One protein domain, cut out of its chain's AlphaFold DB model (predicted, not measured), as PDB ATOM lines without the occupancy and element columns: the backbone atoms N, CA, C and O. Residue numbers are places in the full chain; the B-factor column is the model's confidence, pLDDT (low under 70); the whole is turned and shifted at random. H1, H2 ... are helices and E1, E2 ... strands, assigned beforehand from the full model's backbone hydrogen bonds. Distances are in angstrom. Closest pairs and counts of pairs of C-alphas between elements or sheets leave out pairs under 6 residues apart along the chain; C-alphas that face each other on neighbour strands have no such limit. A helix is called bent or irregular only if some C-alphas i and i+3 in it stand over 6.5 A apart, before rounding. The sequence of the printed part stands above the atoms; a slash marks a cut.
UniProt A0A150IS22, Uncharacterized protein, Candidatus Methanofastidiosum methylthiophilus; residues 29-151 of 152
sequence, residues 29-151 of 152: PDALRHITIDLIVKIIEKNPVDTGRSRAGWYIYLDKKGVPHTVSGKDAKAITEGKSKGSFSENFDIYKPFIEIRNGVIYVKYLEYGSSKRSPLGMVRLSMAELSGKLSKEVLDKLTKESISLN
ATOM      1  N   PRO A  29      -3.152 -46.049 -38.539       88.69
ATOM      2  CA  PRO A  29      -2.312 -44.875 -38.313       88.69
ATOM      3  C   PRO A  29      -2.910 -43.900 -37.295       88.69
ATOM      4  O   PRO A  29      -2.222 -43.468 -36.371       88.69
ATOM      5  N   ASP A  30      -4.204 -43.604 -37.416       87.56
ATOM      6  CA  ASP A  30      -4.896 -42.686 -36.511       87.56
ATOM      7  C   ASP A  30      -5.037 -43.281 -35.108       87.56
ATOM      8  O   ASP A  30      -4.795 -42.596 -34.113       87.56
ATOM      9  N   ALA A  31      -5.349 -44.578 -35.012       86.12
ATOM     10  CA  ALA A  31      -5.403 -45.283 -33.736       86.12
ATOM     11  C   ALA A  31      -4.040 -45.276 -33.023       86.12
ATOM     12  O   ALA A  31      -3.966 -44.946 -31.840       86.12
ATOM     13  N   LEU A  32      -2.951 -45.574 -33.742       89.56
ATOM     14  CA  LEU A  32      -1.592 -45.529 -33.197       89.56
ATOM     15  C   LEU A  32      -1.225 -44.126 -32.728       89.56
ATOM     16  O   LEU A  32      -0.659 -43.985 -31.644       89.56
ATOM     17  N   ARG A  33      -1.565 -43.085 -33.495       93.38
ATOM     18  CA  ARG A  33      -1.307 -41.697 -33.092       93.38
ATOM     19  C   ARG A  33      -2.063 -41.327 -31.827       93.38
ATOM     20  O   ARG A  33      -1.430 -40.795 -30.920       93.38
ATOM     21  N   HIS A  34      -3.354 -41.641 -31.731       90.44
ATOM     22  CA  HIS A  34      -4.144 -41.370 -30.528       90.44
ATOM     23  C   HIS A  34      -3.591 -42.094 -29.300       90.44
ATOM     24  O   HIS A  34      -3.334 -41.457 -28.281       90.44
ATOM     25  N   ILE A  35      -3.320 -43.398 -29.413       90.62
ATOM     26  CA  ILE A  35      -2.731 -44.184 -28.319       90.62
ATOM     27  C   ILE A  35      -1.375 -43.600 -27.905       90.62
ATOM     28  O   ILE A  35      -1.070 -43.504 -26.719       90.62
ATOM     29  N   THR A  36      -0.564 -43.179 -28.878       94.06
ATOM     30  CA  THR A  36       0.752 -42.596 -28.613       94.06
ATOM     31  C   THR A  36       0.651 -41.227 -27.942       94.06
ATOM     32  O   THR A  36       1.419 -40.950 -27.025       94.06
ATOM     33  N   ILE A  37      -0.296 -40.375 -28.350       95.56
ATOM     34  CA  ILE A  37      -0.556 -39.082 -27.698       95.56
ATOM     35  C   ILE A  37      -0.928 -39.308 -26.230       95.56
ATOM     36  O   ILE A  37      -0.269 -38.752 -25.351       95.56
ATOM     37  N   ASP A  38      -1.905 -40.179 -25.965       93.50
ATOM     38  CA  ASP A  38      -2.334 -40.533 -24.608       93.50
ATOM     39  C   ASP A  38      -1.164 -41.073 -23.768       93.50
ATOM     40  O   ASP A  38      -1.001 -40.719 -22.595       93.50
ATOM     41  N   LEU A  39      -0.312 -41.910 -24.371       94.50
ATOM     42  CA  LEU A  39       0.867 -42.474 -23.716       94.50
ATOM     43  C   LEU A  39       1.877 -41.391 -23.345       94.50
ATOM     44  O   LEU A  39       2.355 -41.366 -22.212       94.50
ATOM     45  N   ILE A  40       2.193 -40.488 -24.271       96.56
ATOM     46  CA  ILE A  40       3.175 -39.430 -24.035       96.56
ATOM     47  C   ILE A  40       2.683 -38.428 -22.998       96.56
ATOM     48  O   ILE A  40       3.473 -38.037 -22.138       96.56
ATOM     49  N   VAL A  41       1.397 -38.064 -23.012       95.31
ATOM     50  CA  VAL A  41       0.801 -37.215 -21.969       95.31
ATOM     51  C   VAL A  41       1.010 -37.847 -20.591       95.31
ATOM     52  O   VAL A  41       1.607 -37.222 -19.713       95.31
ATOM     53  N   LYS A  42       0.652 -39.125 -20.425       93.94
ATOM     54  CA  LYS A  42       0.839 -39.851 -19.158       93.94
ATOM     55  C   LYS A  42       2.305 -39.968 -18.741       93.94
ATOM     56  O   LYS A  42       2.617 -39.829 -17.557       93.94
ATOM     57  N   ILE A  43       3.211 -40.205 -19.695       94.81
ATOM     58  CA  ILE A  43       4.652 -40.243 -19.426       94.81
ATOM     59  C   ILE A  43       5.124 -38.882 -18.916       94.81
ATOM     60  O   ILE A  43       5.844 -38.839 -17.924       94.81
ATOM     61  N   ILE A  44       4.725 -37.775 -19.547       94.88
ATOM     62  CA  ILE A  44       5.127 -36.422 -19.133       94.88
ATOM     63  C   ILE A  44       4.603 -36.100 -17.730       94.88
ATOM     64  O   ILE A  44       5.368 -35.599 -16.903       94.88
ATOM     65  N   GLU A  45       3.344 -36.431 -17.442       92.94
ATOM     66  CA  GLU A  45       2.719 -36.227 -16.131       92.94
ATOM     67  C   GLU A  45       3.450 -36.987 -15.018       92.94
ATOM     68  O   GLU A  45       3.728 -36.425 -13.956       92.94
ATOM     69  N   LYS A  46       3.827 -38.247 -15.280       92.56
ATOM     70  CA  LYS A  46       4.558 -39.102 -14.332       92.56
ATOM     71  C   LYS A  46       6.058 -38.835 -14.284       92.56
ATOM     72  O   LYS A  46       6.715 -39.271 -13.349       92.56
ATOM     73  N   ASN A  47       6.636 -38.159 -15.268       91.31
ATOM     74  CA  ASN A  47       8.064 -37.857 -15.285       91.31
ATOM     75  C   ASN A  47       8.362 -36.755 -14.257       91.31
ATOM     76  O   ASN A  47       7.663 -35.746 -14.264       91.31
ATOM     77  N   PRO A  48       9.365 -36.880 -13.373       88.56
ATOM     78  CA  PRO A  48       9.669 -35.856 -12.377       88.56
ATOM     79  C   PRO A  48       9.822 -34.453 -12.967       88.56
ATOM     80  O   PRO A  48      10.495 -34.260 -13.985       88.56
ATOM     81  N   VAL A  49       9.270 -33.453 -12.277       85.00
ATOM     82  CA  VAL A  49       9.556 -32.050 -12.581       85.00
ATOM     83  C   VAL A  49      10.710 -31.550 -11.712       85.00
ATOM     84  O   VAL A  49      10.665 -31.558 -10.480       85.00
ATOM     85  N   ASP A  50      11.777 -31.120 -12.379       85.88
ATOM     86  CA  ASP A  50      12.812 -30.283 -11.777       85.88
ATOM     87  C   ASP A  50      13.139 -29.132 -12.729       85.88
ATOM     88  O   ASP A  50      12.453 -28.113 -12.727       85.88
ATOM     89  N   THR A  51      14.104 -29.314 -13.626       90.06
ATOM     90  CA  THR A  51      14.404 -28.340 -14.687       90.06
ATOM     91  C   THR A  51      13.391 -28.366 -15.833       90.06
ATOM     92  O   THR A  51      13.211 -27.363 -16.508       90.06
ATOM     93  N   GLY A  52      12.699 -29.492 -16.044       92.81
ATOM     94  CA  GLY A  52      11.775 -29.711 -17.170       92.81
ATOM     95  C   GLY A  52      12.422 -30.366 -18.397       92.81
ATOM     96  O   GLY A  52      11.718 -30.816 -19.296       92.81
ATOM     97  N   ARG A  53      13.753 -30.522 -18.412       96.06
ATOM     98  CA  ARG A  53      14.513 -31.105 -19.535       96.06
ATOM     99  C   ARG A  53      14.055 -32.509 -19.940       96.06
ATOM    100  O   ARG A  53      13.855 -32.784 -21.116       96.06
ATOM    101  N   SER A  54      13.864 -33.401 -18.967       95.50
ATOM    102  CA  SER A  54      13.411 -34.780 -19.217       95.50
ATOM    103  C   SER A  54      11.992 -34.821 -19.801       95.50
ATOM    104  O   SER A  54      11.749 -35.546 -20.762       95.50
ATOM    105  N   ARG A  55      11.070 -33.996 -19.280       95.81
ATOM    106  CA  ARG A  55       9.704 -33.860 -19.817       95.81
ATOM    107  C   ARG A  55       9.719 -33.342 -21.256       95.81
ATOM    108  O   ARG A  55       9.046 -33.903 -22.114       95.81
ATOM    109  N   ALA A  56      10.545 -32.334 -21.531       96.56
ATOM    110  CA  ALA A  56      10.688 -31.746 -22.859       96.56
ATOM    111  C   ALA A  56      11.153 -32.755 -23.928       96.56
ATOM    112  O   ALA A  56      10.703 -32.679 -25.068       96.56
ATOM    113  N   GLY A  57      11.998 -33.725 -23.557       96.25
ATOM    114  CA  GLY A  57      12.432 -34.788 -24.470       96.25
ATOM    115  C   GLY A  57      11.296 -35.702 -24.943       96.25
ATOM    116  O   GLY A  57      11.292 -36.111 -26.098       96.25
ATOM    117  N   TRP A  58      10.303 -35.980 -24.092       96.69
ATOM    118  CA  TRP A  58       9.098 -36.730 -24.485       96.69
ATOM    119  C   TRP A  58       8.086 -35.864 -25.235       96.69
ATOM    120  O   TRP A  58       7.445 -36.323 -26.177       96.69
ATOM    121  N   TYR A  59       7.979 -34.595 -24.843       96.62
ATOM    122  CA  TYR A  59       7.052 -33.631 -25.430       96.62
ATOM    123  C   TYR A  59       7.267 -33.385 -26.928       96.62
ATOM    124  O   TYR A  59       6.321 -32.990 -27.604       96.62
ATOM    125  N   ILE A  60       8.458 -33.656 -27.474       95.56
ATOM    126  CA  ILE A  60       8.767 -33.431 -28.895       95.56
ATOM    127  C   ILE A  60       7.719 -34.015 -29.852       95.56
ATOM    128  O   ILE A  60       7.429 -33.415 -30.884       95.56
ATOM    129  N   TYR A  61       7.134 -35.164 -29.505       96.12
ATOM    130  CA  TYR A  61       6.103 -35.788 -30.321       96.12
ATOM    131  C   TYR A  61       4.811 -34.961 -30.312       96.12
ATOM    132  O   TYR A  61       4.277 -34.664 -31.376       96.12
ATOM    133  N   LEU A  62       4.355 -34.506 -29.139       96.88
ATOM    134  CA  LEU A  62       3.176 -33.639 -29.019       96.88
ATOM    135  C   LEU A  62       3.388 -32.307 -29.751       96.88
ATOM    136  O   LEU A  62       2.527 -31.903 -30.527       96.88
ATOM    137  N   ASP A  63       4.564 -31.691 -29.579       96.12
ATOM    138  CA  ASP A  63       4.970 -30.444 -30.250       96.12
ATOM    139  C   ASP A  63       4.849 -30.583 -31.776       96.12
ATOM    140  O   ASP A  63       4.160 -29.823 -32.451       96.12
ATOM    141  N   LYS A  64       5.455 -31.639 -32.334       95.50
ATOM    142  CA  LYS A  64       5.490 -31.874 -33.783       95.50
ATOM    143  C   LYS A  64       4.162 -32.352 -34.364       95.50
ATOM    144  O   LYS A  64       3.970 -32.231 -35.571       95.50
ATOM    145  N   LYS A  65       3.255 -32.871 -33.537       94.94
ATOM    146  CA  LYS A  65       1.876 -33.202 -33.925       94.94
ATOM    147  C   LYS A  65       0.882 -32.072 -33.664       94.94
ATOM    148  O   LYS A  65      -0.299 -32.257 -33.934       94.94
ATOM    149  N   GLY A  66       1.340 -30.917 -33.175       95.38
ATOM    150  CA  GLY A  66       0.474 -29.776 -32.880       95.38
ATOM    151  C   GLY A  66      -0.517 -30.049 -31.750       95.38
ATOM    152  O   GLY A  66      -1.567 -29.415 -31.695       95.38
ATOM    153  N   VAL A  67      -0.213 -31.001 -30.864       94.62
ATOM    154  CA  VAL A  67      -1.062 -31.338 -29.720       94.62
ATOM    155  C   VAL A  67      -0.765 -30.352 -28.590       94.62
ATOM    156  O   VAL A  67       0.371 -30.320 -28.100       94.62
ATOM    157  N   PRO A  68      -1.751 -29.551 -28.143       92.62
ATOM    158  CA  PRO A  68      -1.544 -28.607 -27.056       92.62
ATOM    159  C   PRO A  68      -1.151 -29.337 -25.770       92.62
ATOM    160  O   PRO A  68      -1.901 -30.164 -25.254       92.62
ATOM    161  N   HIS A  69       0.031 -29.029 -25.242       92.00
ATOM    162  CA  HIS A  69       0.485 -29.537 -23.953       92.00
ATOM    163  C   HIS A  69       1.551 -28.609 -23.365       92.00
ATOM    164  O   HIS A  69       2.401 -28.086 -24.088       92.00
ATOM    165  N   THR A  70       1.522 -28.413 -22.049       89.12
ATOM    166  CA  THR A  70       2.465 -27.532 -21.354       89.12
ATOM    167  C   THR A  70       3.612 -28.340 -20.764       89.12
ATOM    168  O   THR A  70       3.411 -29.200 -19.910       89.12
ATOM    169  N   VAL A  71       4.846 -28.018 -21.156       90.56
ATOM    170  CA  VAL A  71       6.037 -28.557 -20.489       90.56
ATOM    171  C   VAL A  71       6.375 -27.692 -19.285       90.56
ATOM    172  O   VAL A  71       6.950 -26.616 -19.410       90.56
ATOM    173  N   SER A  72       6.040 -28.181 -18.101       90.12
ATOM    174  CA  SER A  72       6.430 -27.562 -16.833       90.12
ATOM    175  C   SER A  72       7.918 -27.789 -16.520       90.12
ATOM    176  O   SER A  72       8.426 -28.905 -16.676       90.12
ATOM    177  N   GLY A  73       8.580 -26.774 -15.975       89.56
ATOM    178  CA  GLY A  73       9.951 -26.841 -15.476       89.56
ATOM    179  C   GLY A  73      10.423 -25.470 -15.012       89.56
ATOM    180  O   GLY A  73       9.905 -24.456 -15.472       89.56
ATOM    181  N   LYS A  74      11.387 -25.432 -14.090       91.50
ATOM    182  CA  LYS A  74      11.906 -24.161 -13.551       91.50
ATOM    183  C   LYS A  74      12.944 -23.477 -14.452       91.50
ATOM    184  O   LYS A  74      13.348 -22.360 -14.157       91.50
ATOM    185  N   ASP A  75      13.410 -24.150 -15.507       94.12
ATOM    186  CA  ASP A  75      14.511 -23.685 -16.355       94.12
ATOM    187  C   ASP A  75      14.151 -23.788 -17.846       94.12
ATOM    188  O   ASP A  75      14.101 -24.871 -18.436       94.12
ATOM    189  N   ALA A  76      13.932 -22.629 -18.472       93.69
ATOM    190  CA  ALA A  76      13.581 -22.530 -19.885       93.69
ATOM    191  C   ALA A  76      14.701 -23.017 -20.823       93.69
ATOM    192  O   ALA A  76      14.412 -23.617 -21.861       93.69
ATOM    193  N   LYS A  77      15.980 -22.814 -20.466       95.88
ATOM    194  CA  LYS A  77      17.111 -23.307 -21.270       95.88
ATOM    195  C   LYS A  77      17.143 -24.828 -21.242       95.88
ATOM    196  O   LYS A  77      17.247 -25.463 -22.289       95.88
ATOM    197  N   ALA A  78      16.954 -25.412 -20.063       95.75
ATOM    198  CA  ALA A  78      16.900 -26.856 -19.899       95.75
ATOM    199  C   ALA A  78      15.720 -27.491 -20.660       95.75
ATOM    200  O   ALA A  78      15.868 -28.582 -21.211       95.75
ATOM    201  N   ILE A  79      14.568 -26.817 -20.740       95.75
ATOM    202  CA  ILE A  79      13.436 -27.249 -21.578       95.75
ATOM    203  C   ILE A  79      13.838 -27.260 -23.059       95.75
ATOM    204  O   ILE A  79      13.649 -28.276 -23.728       95.75
ATOM    205  N   THR A  80      14.440 -26.182 -23.566       95.69
ATOM    206  CA  THR A  80      14.919 -26.105 -24.958       95.69
ATOM    207  C   THR A  80      15.945 -27.195 -25.274       95.69
ATOM    208  O   THR A  80      15.832 -27.879 -26.292       95.69
ATOM    209  N   GLU A  81      16.902 -27.433 -24.374       96.12
ATOM    210  CA  GLU A  81      17.852 -28.544 -24.498       96.12
ATOM    211  C   GLU A  81      17.166 -29.910 -24.471       96.12
ATOM    212  O   GLU A  81      17.587 -30.832 -25.157       96.12
ATOM    213  N   GLY A  82      16.125 -30.079 -23.659       96.19
ATOM    214  CA  GLY A  82      15.370 -31.323 -23.611       96.19
ATOM    215  C   GLY A  82      14.659 -31.606 -24.930       96.19
ATOM    216  O   GLY A  82      14.763 -32.719 -25.442       96.19
ATOM    217  N   LYS A  83      14.025 -30.586 -25.528       95.81
ATOM    218  CA  LYS A  83      13.387 -30.701 -26.849       95.81
ATOM    219  C   LYS A  83      14.376 -31.161 -27.921       95.81
ATOM    220  O   LYS A  83      14.046 -32.052 -28.694       95.81
ATOM    221  N   SER A  84      15.599 -30.616 -27.941       96.44
ATOM    222  CA  SER A  84      16.621 -31.002 -28.930       96.44
ATOM    223  C   SER A  84      17.190 -32.411 -28.729       96.44
ATOM    224  O   SER A  84      17.841 -32.949 -29.623       96.44
ATOM    225  N   LYS A  85      16.947 -33.031 -27.568       97.44
ATOM    226  CA  LYS A  85      17.289 -34.433 -27.286       97.44
ATOM    227  C   LYS A  85      16.135 -35.398 -27.560       97.44
ATOM    228  O   LYS A  85      16.350 -36.607 -27.510       97.44
ATOM    229  N   GLY A  86      14.934 -34.893 -27.822       96.69
ATOM    230  CA  GLY A  86      13.795 -35.699 -28.234       96.69
ATOM    231  C   GLY A  86      13.837 -36.004 -29.730       96.69
ATOM    232  O   GLY A  86      14.195 -35.152 -30.539       96.69
ATOM    233  N   SER A  87      13.440 -37.212 -30.115       97.38
ATOM    234  CA  SER A  87      13.204 -37.570 -31.519       97.38
ATOM    235  C   SER A  87      12.100 -38.616 -31.628       97.38
ATOM    236  O   SER A  87      11.773 -39.285 -30.649       97.38
ATOM    237  N   PHE A  88      11.510 -38.749 -32.812       97.38
ATOM    238  CA  PHE A  88      10.541 -39.801 -33.093       97.38
ATOM    239  C   PHE A  88      10.601 -40.227 -34.560       97.38
ATOM    240  O   PHE A  88      11.113 -39.492 -35.406       97.38
ATOM    241  N   SER A  89      10.058 -41.404 -34.853       96.62
ATOM    242  CA  SER A  89       9.837 -41.894 -36.210       96.62
ATOM    243  C   SER A  89       8.471 -42.569 -36.307       96.62
ATOM    244  O   SER A  89       7.991 -43.172 -35.348       96.62
ATOM    245  N   GLU A  90       7.827 -42.430 -37.463       95.12
ATOM    246  CA  GLU A  90       6.561 -43.092 -37.768       95.12
ATOM    247  C   GLU A  90       6.729 -43.922 -39.033       95.12
ATOM    248  O   GLU A  90       7.305 -43.462 -40.021       95.12
ATOM    249  N   ASN A  91       6.186 -45.129 -39.013       93.12
ATOM    250  CA  ASN A  91       6.061 -45.970 -40.186       93.12
ATOM    251  C   ASN A  91       4.659 -46.570 -40.172       93.12
ATOM    252  O   ASN A  91       4.239 -47.135 -39.168       93.12
ATOM    253  N   PHE A  92       3.933 -46.437 -41.275       88.81
ATOM    254  CA  PHE A  92       2.585 -46.984 -41.411       88.81
ATOM    255  C   PHE A  92       2.504 -47.968 -42.574       88.81
ATOM    256  O   PHE A  92       1.508 -48.020 -43.291       88.81
ATOM    257  N   ASP A  93       3.577 -48.733 -42.772       85.88
ATOM    258  CA  ASP A  93       3.584 -49.848 -43.703       85.88
ATOM    259  C   ASP A  93       2.504 -50.879 -43.335       85.88
ATOM    260  O   ASP A  93       2.179 -51.103 -42.164       85.88
ATOM    261  N   ILE A  94       1.965 -51.531 -44.366       72.62
ATOM    262  CA  ILE A  94       0.836 -52.460 -44.271       72.62
ATOM    263  C   ILE A  94       1.120 -53.718 -43.435       72.62
ATOM    264  O   ILE A  94       0.171 -54.424 -43.077       72.62
ATOM    265  N   TYR A  95       2.385 -54.031 -43.144       76.75
ATOM    266  CA  TYR A  95       2.783 -55.222 -42.395       76.75
ATOM    267  C   TYR A  95       3.173 -54.921 -40.950       76.75
ATOM    268  O   TYR A  95       2.910 -55.746 -40.073       76.75
ATOM    269  N   LYS A  96       3.800 -53.770 -40.681       82.81
ATOM    270  CA  LYS A  96       4.331 -53.454 -39.347       82.81
ATOM    271  C   LYS A  96       4.304 -51.950 -39.051       82.81
ATOM    272  O   LYS A  96       5.363 -51.321 -38.990       82.81
ATOM    273  N   PRO A  97       3.114 -51.373 -38.828       87.50
ATOM    274  CA  PRO A  97       3.007 -49.970 -38.478       87.50
ATOM    275  C   PRO A  97       3.535 -49.734 -37.055       87.50
ATOM    276  O   PRO A  97       3.262 -50.515 -36.140       87.50
ATOM    277  N   PHE A  98       4.301 -48.664 -36.855       91.25
ATOM    278  CA  PHE A  98       4.853 -48.283 -35.561       91.25
ATOM    279  C   PHE A  98       5.027 -46.770 -35.420       91.25
ATOM    280  O   PHE A  98       5.184 -46.034 -36.396       91.25
ATOM    281  N   ILE A  99       5.065 -46.329 -34.164       94.75
ATOM    282  CA  ILE A  99       5.540 -45.006 -33.767       94.75
ATOM    283  C   ILE A  99       6.605 -45.227 -32.695       94.75
ATOM    284  O   ILE A  99       6.338 -45.836 -31.661       94.75
ATOM    285  N   GLU A 100       7.826 -44.776 -32.960       95.81
ATOM    286  CA  GLU A 100       8.939 -44.845 -32.016       95.81
ATOM    287  C   GLU A 100       9.234 -43.444 -31.491       95.81
ATOM    288  O   GLU A 100       9.374 -42.508 -32.274       95.81
ATOM    289  N   ILE A 101       9.373 -43.297 -30.173       96.06
ATOM    290  CA  ILE A 101       9.725 -42.028 -29.530       96.06
ATOM    291  C   ILE A 101      10.940 -42.253 -28.643       96.06
ATOM    292  O   ILE A 101      10.968 -43.162 -27.814       96.06
ATOM    293  N   ARG A 102      11.954 -41.405 -28.809       96.81
ATOM    294  CA  ARG A 102      13.228 -41.487 -28.101       96.81
ATOM    295  C   ARG A 102      13.452 -40.225 -27.288       96.81
ATOM    296  O   ARG A 102      13.385 -39.113 -27.811       96.81
ATOM    297  N   ASN A 103      13.809 -40.414 -26.023       96.00
ATOM    298  CA  ASN A 103      14.277 -39.345 -25.155       96.00
ATOM    299  C   ASN A 103      15.787 -39.493 -24.922       96.00
ATOM    300  O   ASN A 103      16.228 -40.388 -24.205       96.00
ATOM    301  N   GLY A 104      16.580 -38.615 -25.535       96.19
ATOM    302  CA  GLY A 104      18.042 -38.617 -25.457       96.19
ATOM    303  C   GLY A 104      18.625 -37.946 -24.209       96.19
ATOM    304  O   GLY A 104      19.832 -37.707 -24.150       96.19
ATOM    305  N   VAL A 105      17.806 -37.581 -23.219       95.19
ATOM    306  CA  VAL A 105      18.304 -37.036 -21.950       95.19
ATOM    307  C   VAL A 105      18.965 -38.160 -21.151       95.19
ATOM    308  O   VAL A 105      18.298 -39.089 -20.714       95.19
ATOM    309  N   ILE A 106      20.280 -38.062 -20.924       94.19
ATOM    310  CA  ILE A 106      21.130 -39.139 -20.367       94.19
ATOM    311  C   ILE A 106      20.549 -39.771 -19.094       94.19
ATOM    312  O   ILE A 106      20.605 -40.989 -18.912       94.19
ATOM    313  N   TYR A 107      19.973 -38.954 -18.210       92.38
ATOM    314  CA  TYR A 107      19.463 -39.420 -16.925       92.38
ATOM    315  C   TYR A 107      18.016 -39.933 -16.957       92.38
ATOM    316  O   TYR A 107      17.530 -40.409 -15.934       92.38
ATOM    317  N   VAL A 108      17.326 -39.894 -18.104       92.94
ATOM    318  CA  VAL A 108      15.918 -40.320 -18.221       92.94
ATOM    319  C   VAL A 108      15.717 -41.777 -17.796       92.94
ATOM    320  O   VAL A 108      14.729 -42.095 -17.137       92.94
ATOM    321  N   LYS A 109      16.696 -42.648 -18.081       91.88
ATOM    322  CA  LYS A 109      16.666 -44.053 -17.655       91.88
ATOM    323  C   LYS A 109      16.677 -44.174 -16.134       91.88
ATOM    324  O   LYS A 109      15.932 -44.964 -15.574       91.88
ATOM    325  N   TYR A 110      17.475 -43.361 -15.445       91.56
ATOM    326  CA  TYR A 110      17.534 -43.413 -13.988       91.56
ATOM    327  C   TYR A 110      16.215 -42.936 -13.383       91.56
ATOM    328  O   TYR A 110      15.824 -43.424 -12.327       91.56
ATOM    329  N   LEU A 111      15.511 -42.000 -14.028       91.12
ATOM    330  CA  LEU A 111      14.183 -41.576 -13.580       91.12
ATOM    331  C   LEU A 111      13.158 -42.708 -13.738       91.12
ATOM    332  O   LEU A 111      12.408 -42.976 -12.805       91.12
ATOM    333  N   GLU A 112      13.187 -43.428 -14.866       90.50
ATOM    334  CA  GLU A 112      12.344 -44.614 -15.097       90.50
ATOM    335  C   GLU A 112      12.572 -45.715 -14.047       90.50
ATOM    336  O   GLU A 112      11.637 -46.419 -13.674       90.50
ATOM    337  N   TYR A 113      13.802 -45.863 -13.553       91.06
ATOM    338  CA  TYR A 113      14.178 -46.888 -12.573       91.06
ATOM    339  C   TYR A 113      14.333 -46.367 -11.130       91.06
ATOM    340  O   TYR A 113      14.852 -47.085 -10.284       91.06
ATOM    341  N   GLY A 114      13.826 -45.167 -10.812       83.81
ATOM    342  CA  GLY A 114      13.578 -44.767  -9.416       83.81
ATOM    343  C   GLY A 114      14.644 -43.914  -8.734       83.81
ATOM    344  O   GLY A 114      14.707 -43.881  -7.512       83.81
ATOM    345  N   SER A 115      15.463 -43.179  -9.481       80.06
ATOM    346  CA  SER A 115      16.434 -42.231  -8.896       80.06
ATOM    347  C   SER A 115      15.818 -40.935  -8.336       80.06
ATOM    348  O   SER A 115      16.530 -40.121  -7.751       80.06
ATOM    349  N   SER A 116      14.507 -40.717  -8.502       80.88
ATOM    350  CA  SER A 116      13.806 -39.510  -8.048       80.88
ATOM    351  C   SER A 116      12.771 -39.830  -6.976       80.88
ATOM    352  O   SER A 116      11.972 -40.744  -7.135       80.88
ATOM    353  N   LYS A 117      12.724 -39.003  -5.924       80.62
ATOM    354  CA  LYS A 117      11.669 -39.039  -4.893       80.62
ATOM    355  C   LYS A 117      10.402 -38.264  -5.287       80.62
ATOM    356  O   LYS A 117       9.434 -38.264  -4.539       80.62
ATOM    357  N   ARG A 118      10.416 -37.546  -6.419       76.81
ATOM    358  CA  ARG A 118       9.332 -36.631  -6.843       76.81
ATOM    359  C   ARG A 118       8.289 -37.275  -7.759       76.81
ATOM    360  O   ARG A 118       7.369 -36.588  -8.188       76.81
ATOM    361  N   SER A 119       8.452 -38.542  -8.127       76.00
ATOM    362  CA  SER A 119       7.558 -39.218  -9.064       76.00
ATOM    363  C   SER A 119       7.457 -40.709  -8.767       76.00
ATOM    364  O   SER A 119       8.358 -41.258  -8.128       76.00
ATOM    365  N   PRO A 120       6.414 -41.387  -9.269       75.12
ATOM    366  CA  PRO A 120       6.370 -42.837  -9.214       75.12
ATOM    367  C   PRO A 120       7.532 -43.460 -10.002       75.12
ATOM    368  O   PRO A 120       7.986 -42.925 -11.018       75.12
ATOM    369  N   LEU A 121       7.995 -44.613  -9.517       86.19
ATOM    370  CA  LEU A 121       8.934 -45.490 -10.211       86.19
ATOM    371  C   LEU A 121       8.271 -46.050 -11.477       86.19
ATOM    372  O   LEU A 121       7.182 -46.610 -11.398       86.19
ATOM    373  N   GLY A 122       8.943 -45.974 -12.626       87.62
ATOM    374  CA  GLY A 122       8.461 -46.595 -13.861       87.62
ATOM    375  C   GLY A 122       7.476 -45.749 -14.666       87.62
ATOM    376  O   GLY A 122       6.438 -46.260 -15.071       87.62
ATOM    377  N   MET A 123       7.759 -44.463 -14.896       92.56
ATOM    378  CA  MET A 123       6.881 -43.551 -15.651       92.56
ATOM    379  C   MET A 123       6.398 -44.117 -17.002       92.56
ATOM    380  O   MET A 123       5.223 -43.960 -17.332       92.56
ATOM    381  N   VAL A 124       7.254 -44.804 -17.763       92.50
ATOM    382  CA  VAL A 124       6.903 -45.429 -19.047       92.50
ATOM    383  C   VAL A 124       6.077 -46.685 -18.809       92.50
ATOM    384  O   VAL A 124       4.962 -46.786 -19.319       92.50
ATOM    385  N   ARG A 125       6.578 -47.621 -17.992       91.31
ATOM    386  CA  ARG A 125       5.893 -48.901 -17.741       91.31
ATOM    387  C   ARG A 125       4.513 -48.725 -17.113       91.31
ATOM    388  O   ARG A 125       3.568 -49.382 -17.540       91.31
ATOM    389  N   LEU A 126       4.376 -47.820 -16.146       90.94
ATOM    390  CA  LEU A 126       3.094 -47.515 -15.515       90.94
ATOM    391  C   LEU A 126       2.117 -46.890 -16.511       90.94
ATOM    392  O   LEU A 126       0.951 -47.268 -16.537       90.94
ATOM    393  N   SER A 127       2.585 -45.976 -17.366       92.44
ATOM    394  CA  SER A 127       1.729 -45.366 -18.392       92.44
ATOM    395  C   SER A 127       1.246 -46.389 -19.419       92.44
ATOM    396  O   SER A 127       0.079 -46.355 -19.806       92.44
ATOM    397  N   MET A 128       2.108 -47.330 -19.816       90.25
ATOM    398  CA  MET A 128       1.722 -48.445 -20.685       90.25
ATOM    399  C   MET A 128       0.691 -49.353 -20.008       90.25
ATOM    400  O   MET A 128      -0.339 -49.642 -20.608       90.25
ATOM    401  N   ALA A 129       0.930 -49.757 -18.757       86.38
ATOM    402  CA  ALA A 129       0.019 -50.624 -18.012       86.38
ATOM    403  C   ALA A 129      -1.376 -49.993 -17.845       86.38
ATOM    404  O   ALA A 129      -2.387 -50.649 -18.091       86.38
ATOM    405  N   GLU A 130      -1.437 -48.703 -17.496       87.44
ATOM    406  CA  GLU A 130      -2.698 -47.960 -17.396       87.44
ATOM    407  C   GLU A 130      -3.454 -47.913 -18.729       87.44
ATOM    408  O   GLU A 130      -4.671 -48.107 -18.759       87.44
ATOM    409  N   LEU A 131      -2.753 -47.656 -19.839       86.56
ATOM    410  CA  LEU A 131      -3.390 -47.584 -21.154       86.56
ATOM    411  C   LEU A 131      -3.865 -48.939 -21.654       86.56
ATOM    412  O   LEU A 131      -4.971 -49.024 -22.181       86.56
ATOM    413  N   SER A 132      -3.084 -49.999 -21.453       80.81
ATOM    414  CA  SER A 132      -3.514 -51.358 -21.784       80.81
ATOM    415  C   SER A 132      -4.784 -51.744 -21.022       80.81
ATOM    416  O   SER A 132      -5.710 -52.285 -21.624       80.81
ATOM    417  N   GLY A 133      -4.873 -51.401 -19.730       78.25
ATOM    418  CA  GLY A 133      -6.087 -51.609 -18.937       78.25
ATOM    419  C   GLY A 133      -7.293 -50.821 -19.466       78.25
ATOM    420  O   GLY A 133      -8.378 -51.382 -19.617       78.25
ATOM    421  N   LYS A 134      -7.102 -49.537 -19.810       80.31
ATOM    422  CA  LYS A 134      -8.154 -48.679 -20.386       80.31
ATOM    423  C   LYS A 134      -8.664 -49.218 -21.729       80.31
ATOM    424  O   LYS A 134      -9.870 -49.377 -21.894       80.31
ATOM    425  N   LEU A 135      -7.759 -49.546 -22.653       77.75
ATOM    426  CA  LEU A 135      -8.104 -50.075 -23.978       77.75
ATOM    427  C   LEU A 135      -8.845 -51.412 -23.883       77.75
ATOM    428  O   LEU A 135      -9.840 -51.610 -24.574       77.75
ATOM    429  N   SER A 136      -8.396 -52.314 -23.003       71.56
ATOM    430  CA  SER A 136      -9.082 -53.586 -22.758       71.56
ATOM    431  C   SER A 136     -10.532 -53.364 -22.323       71.56
ATOM    432  O   SER A 136     -11.437 -53.975 -22.887       71.56
ATOM    433  N   LYS A 137     -10.760 -52.449 -21.375       74.88
ATOM    434  CA  LYS A 137     -12.104 -52.123 -20.899       74.88
ATOM    435  C   LYS A 137     -12.982 -51.530 -22.003       74.88
ATOM    436  O   LYS A 137     -14.100 -51.990 -22.194       74.88
ATOM    437  N   GLU A 138     -12.476 -50.562 -22.767       77.12
ATOM    438  CA  GLU A 138     -13.241 -49.930 -23.854       77.12
ATOM    439  C   GLU A 138     -13.634 -50.919 -24.961       77.12
ATOM    440  O   GLU A 138     -14.734 -50.830 -25.509       77.12
ATOM    441  N   VAL A 139     -12.757 -51.874 -25.289       73.50
ATOM    442  CA  VAL A 139     -13.066 -52.946 -26.246       73.50
ATOM    443  C   VAL A 139     -14.170 -53.854 -25.703       73.50
ATOM    444  O   VAL A 139     -15.131 -54.132 -26.419       73.50
ATOM    445  N   LEU A 140     -14.082 -54.272 -24.436       61.03
ATOM    446  CA  LEU A 140     -15.121 -55.083 -23.790       61.03
ATOM    447  C   LEU A 140     -16.474 -54.347 -23.742       61.03
ATOM    448  O   LEU A 140     -17.513 -54.935 -24.051       61.03
ATOM    449  N   ASP A 141     -16.469 -53.048 -23.440       74.00
ATOM    450  CA  ASP A 141     -17.675 -52.212 -23.400       74.00
ATOM    451  C   ASP A 141     -18.324 -52.051 -24.789       74.00
ATOM    452  O   ASP A 141     -19.549 -51.967 -24.902       74.00
ATOM    453  N   LYS A 142     -17.534 -52.012 -25.871       72.31
ATOM    454  CA  LYS A 142     -18.066 -51.987 -27.246       72.31
ATOM    455  C   LYS A 142     -18.678 -53.326 -27.651       72.31
ATOM    456  O   LYS A 142     -19.809 -53.344 -28.132       72.31
ATOM    457  N   LEU A 143     -17.979 -54.435 -27.397       59.75
ATOM    458  CA  LEU A 143     -18.454 -55.783 -27.739       59.75
ATOM    459  C   LEU A 143     -19.769 -56.127 -27.026       59.75
ATOM    460  O   LEU A 143     -20.686 -56.689 -27.624       59.75
ATOM    461  N   THR A 144     -19.891 -55.742 -25.755       63.19
ATOM    462  CA  THR A 144     -21.128 -55.932 -24.985       63.19
ATOM    463  C   THR A 144     -22.287 -55.104 -25.545       63.19
ATOM    464  O   THR A 144     -23.372 -55.648 -25.741       63.19
ATOM    465  N   LYS A 145     -22.074 -53.828 -25.895       68.00
ATOM    466  CA  LYS A 145     -23.113 -52.973 -26.507       68.00
ATOM    467  C   LYS A 145     -23.590 -53.480 -27.872       68.00
ATOM    468  O   LYS A 145     -24.796 -53.519 -28.105       68.00
ATOM    469  N   GLU A 146     -22.678 -53.906 -28.743       66.00
ATOM    470  CA  GLU A 146     -23.022 -54.436 -30.073       66.00
ATOM    471  C   GLU A 146     -23.808 -55.757 -29.977       66.00
ATOM    472  O   GLU A 146     -24.805 -55.945 -30.678       66.00
ATOM    473  N   SER A 147     -23.446 -56.633 -29.032       45.28
ATOM    474  CA  SER A 147     -24.182 -57.881 -28.774       45.28
ATOM    475  C   SER A 147     -25.620 -57.657 -28.277       45.28
ATOM    476  O   SER A 147     -26.509 -58.451 -28.576       45.28
ATOM    477  N   ILE A 148     -25.881 -56.557 -27.562       53.88
ATOM    478  CA  ILE A 148     -27.228 -56.189 -27.102       53.88
ATOM    479  C   ILE A 148     -28.058 -55.613 -28.260       53.88
ATOM    480  O   ILE A 148     -29.266 -55.831 -28.306       53.88
ATOM    481  N   SER A 149     -27.427 -54.909 -29.209       50.31
ATOM    482  CA  SER A 149     -28.112 -54.351 -30.384       50.31
ATOM    483  C   SER A 149     -28.467 -55.372 -31.465       50.31
ATOM    484  O   SER A 149     -29.395 -55.127 -32.219       50.31
ATOM    485  N   LEU A 150     -27.756 -56.501 -31.545       45.00
ATOM    486  CA  LEU A 150     -28.038 -57.573 -32.515       45.00
ATOM    487  C   LEU A 150     -29.102 -58.572 -32.029       45.00
ATOM    488  O   LEU A 150     -29.611 -59.355 -32.823       45.00
ATOM    489  N   ASN A 151     -29.421 -58.552 -30.732       48.50
ATOM    490  CA  ASN A 151     -30.423 -59.417 -30.099       48.50
ATOM    491  C   ASN A 151     -31.758 -58.687 -29.828       48.50
ATOM    492  O   ASN A 151     -32.569 -59.162 -29.030       48.50
TER     493      ASN A 151
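This is residues 29 to 151 of the 152 residues of an uncharacterized protein of Candidatus Methanofastidiosum methylthiophilus (UniProt A0A150IS22). Look for a small body with one long helical arm: H1 and H2 form a helical hairpin, the two-stranded hairpin E1 and E2 packs on it, and H3 packs steeply on H2. H5 starts near the last residue of H1 and opens a V with it, and residues 136 to 151, of which 136 to 150 belong to H5, stick out of the body. The printed part has 123 residues, with five named helices and two named strands in the order H1, H2, H3, E1, E2, H4, H5; the sheet, order E1 - E2, is antiparallel and the class is mostly helix. The whole is only just loose, close to compact, with a radius of gyration of the C-alphas of 16.8 A, and elongated, spanning 60 by 33 by 25 A.

Begin with H1, residues 29 to 46, and H2, residues 53 to 64: this helical hairpin touches at a shallow tilt of 24 degrees, opposite ways, through residues 37 to 44 of H1 alone, and its closest C-alphas, Ile 44 and Arg 55, are 5.3 A apart. H3, residues 76 to 85, touches H2 at a steep tilt of 65 degrees, the same way; the closest C-alphas, Arg 53 and Gly 82, are 4.2 A apart. Next read the antiparallel hairpin of E1, residues 86 to 91, and E2, residues 98 to 103, where N 89 and O 100 are 2.9 A apart and N 102 and O 87 are 2.8 A apart, both within hydrogen-bond range. The closest C-alphas of H2 and E1, Gly 57 and Gly 86, are 4.1 A apart; those of H1 and E2, Leu 32 and Ile 99, are 7.2 A apart. H4, residues 108 to 112, and H5, residues 123 to 150, only just touch, with 3 pairs of C-alphas within 8 A, the closest being Glu 112 and Met 123 at 5.6 A. H5 touches H1 with residues 123 to 131 alone, at a steep tilt of 45 degrees, opposite ways; the closest C-alphas, Lys 46 and Met 123, are 5.2 A apart. H2 and H5 are apart. In H1, H3, H4 and H5 every O i to N i+4 pair is within hydrogen-bond range, in H2 5 of 8.

Find C-alpha 29 at (-2.312, -44.875, -38.313); from there H1 runs 25.6 A to C-alpha 46. H2 is 16.9 A long and irregular, but only just: C-alphas 58 and 61 are 6.6 A apart. H3 covers 14.5 A, E1 17.6 A, E2 16.6 A and H4 6.4 A. Find C-alpha 123 at (6.881, -43.551, -15.651); H5 runs 41.2 A to C-alpha 150 at (-28.038, -57.573, -32.515).

The C-alphas of Lys 77 and Asn 151, the two farthest apart, are 60.3 A apart. The printed part has no cut, and the link from H2 to H3, 11 residues, is long. Look at residue 140 and residues 143 to 151 for pLDDT under 70; the mean of the printed part is 87.4.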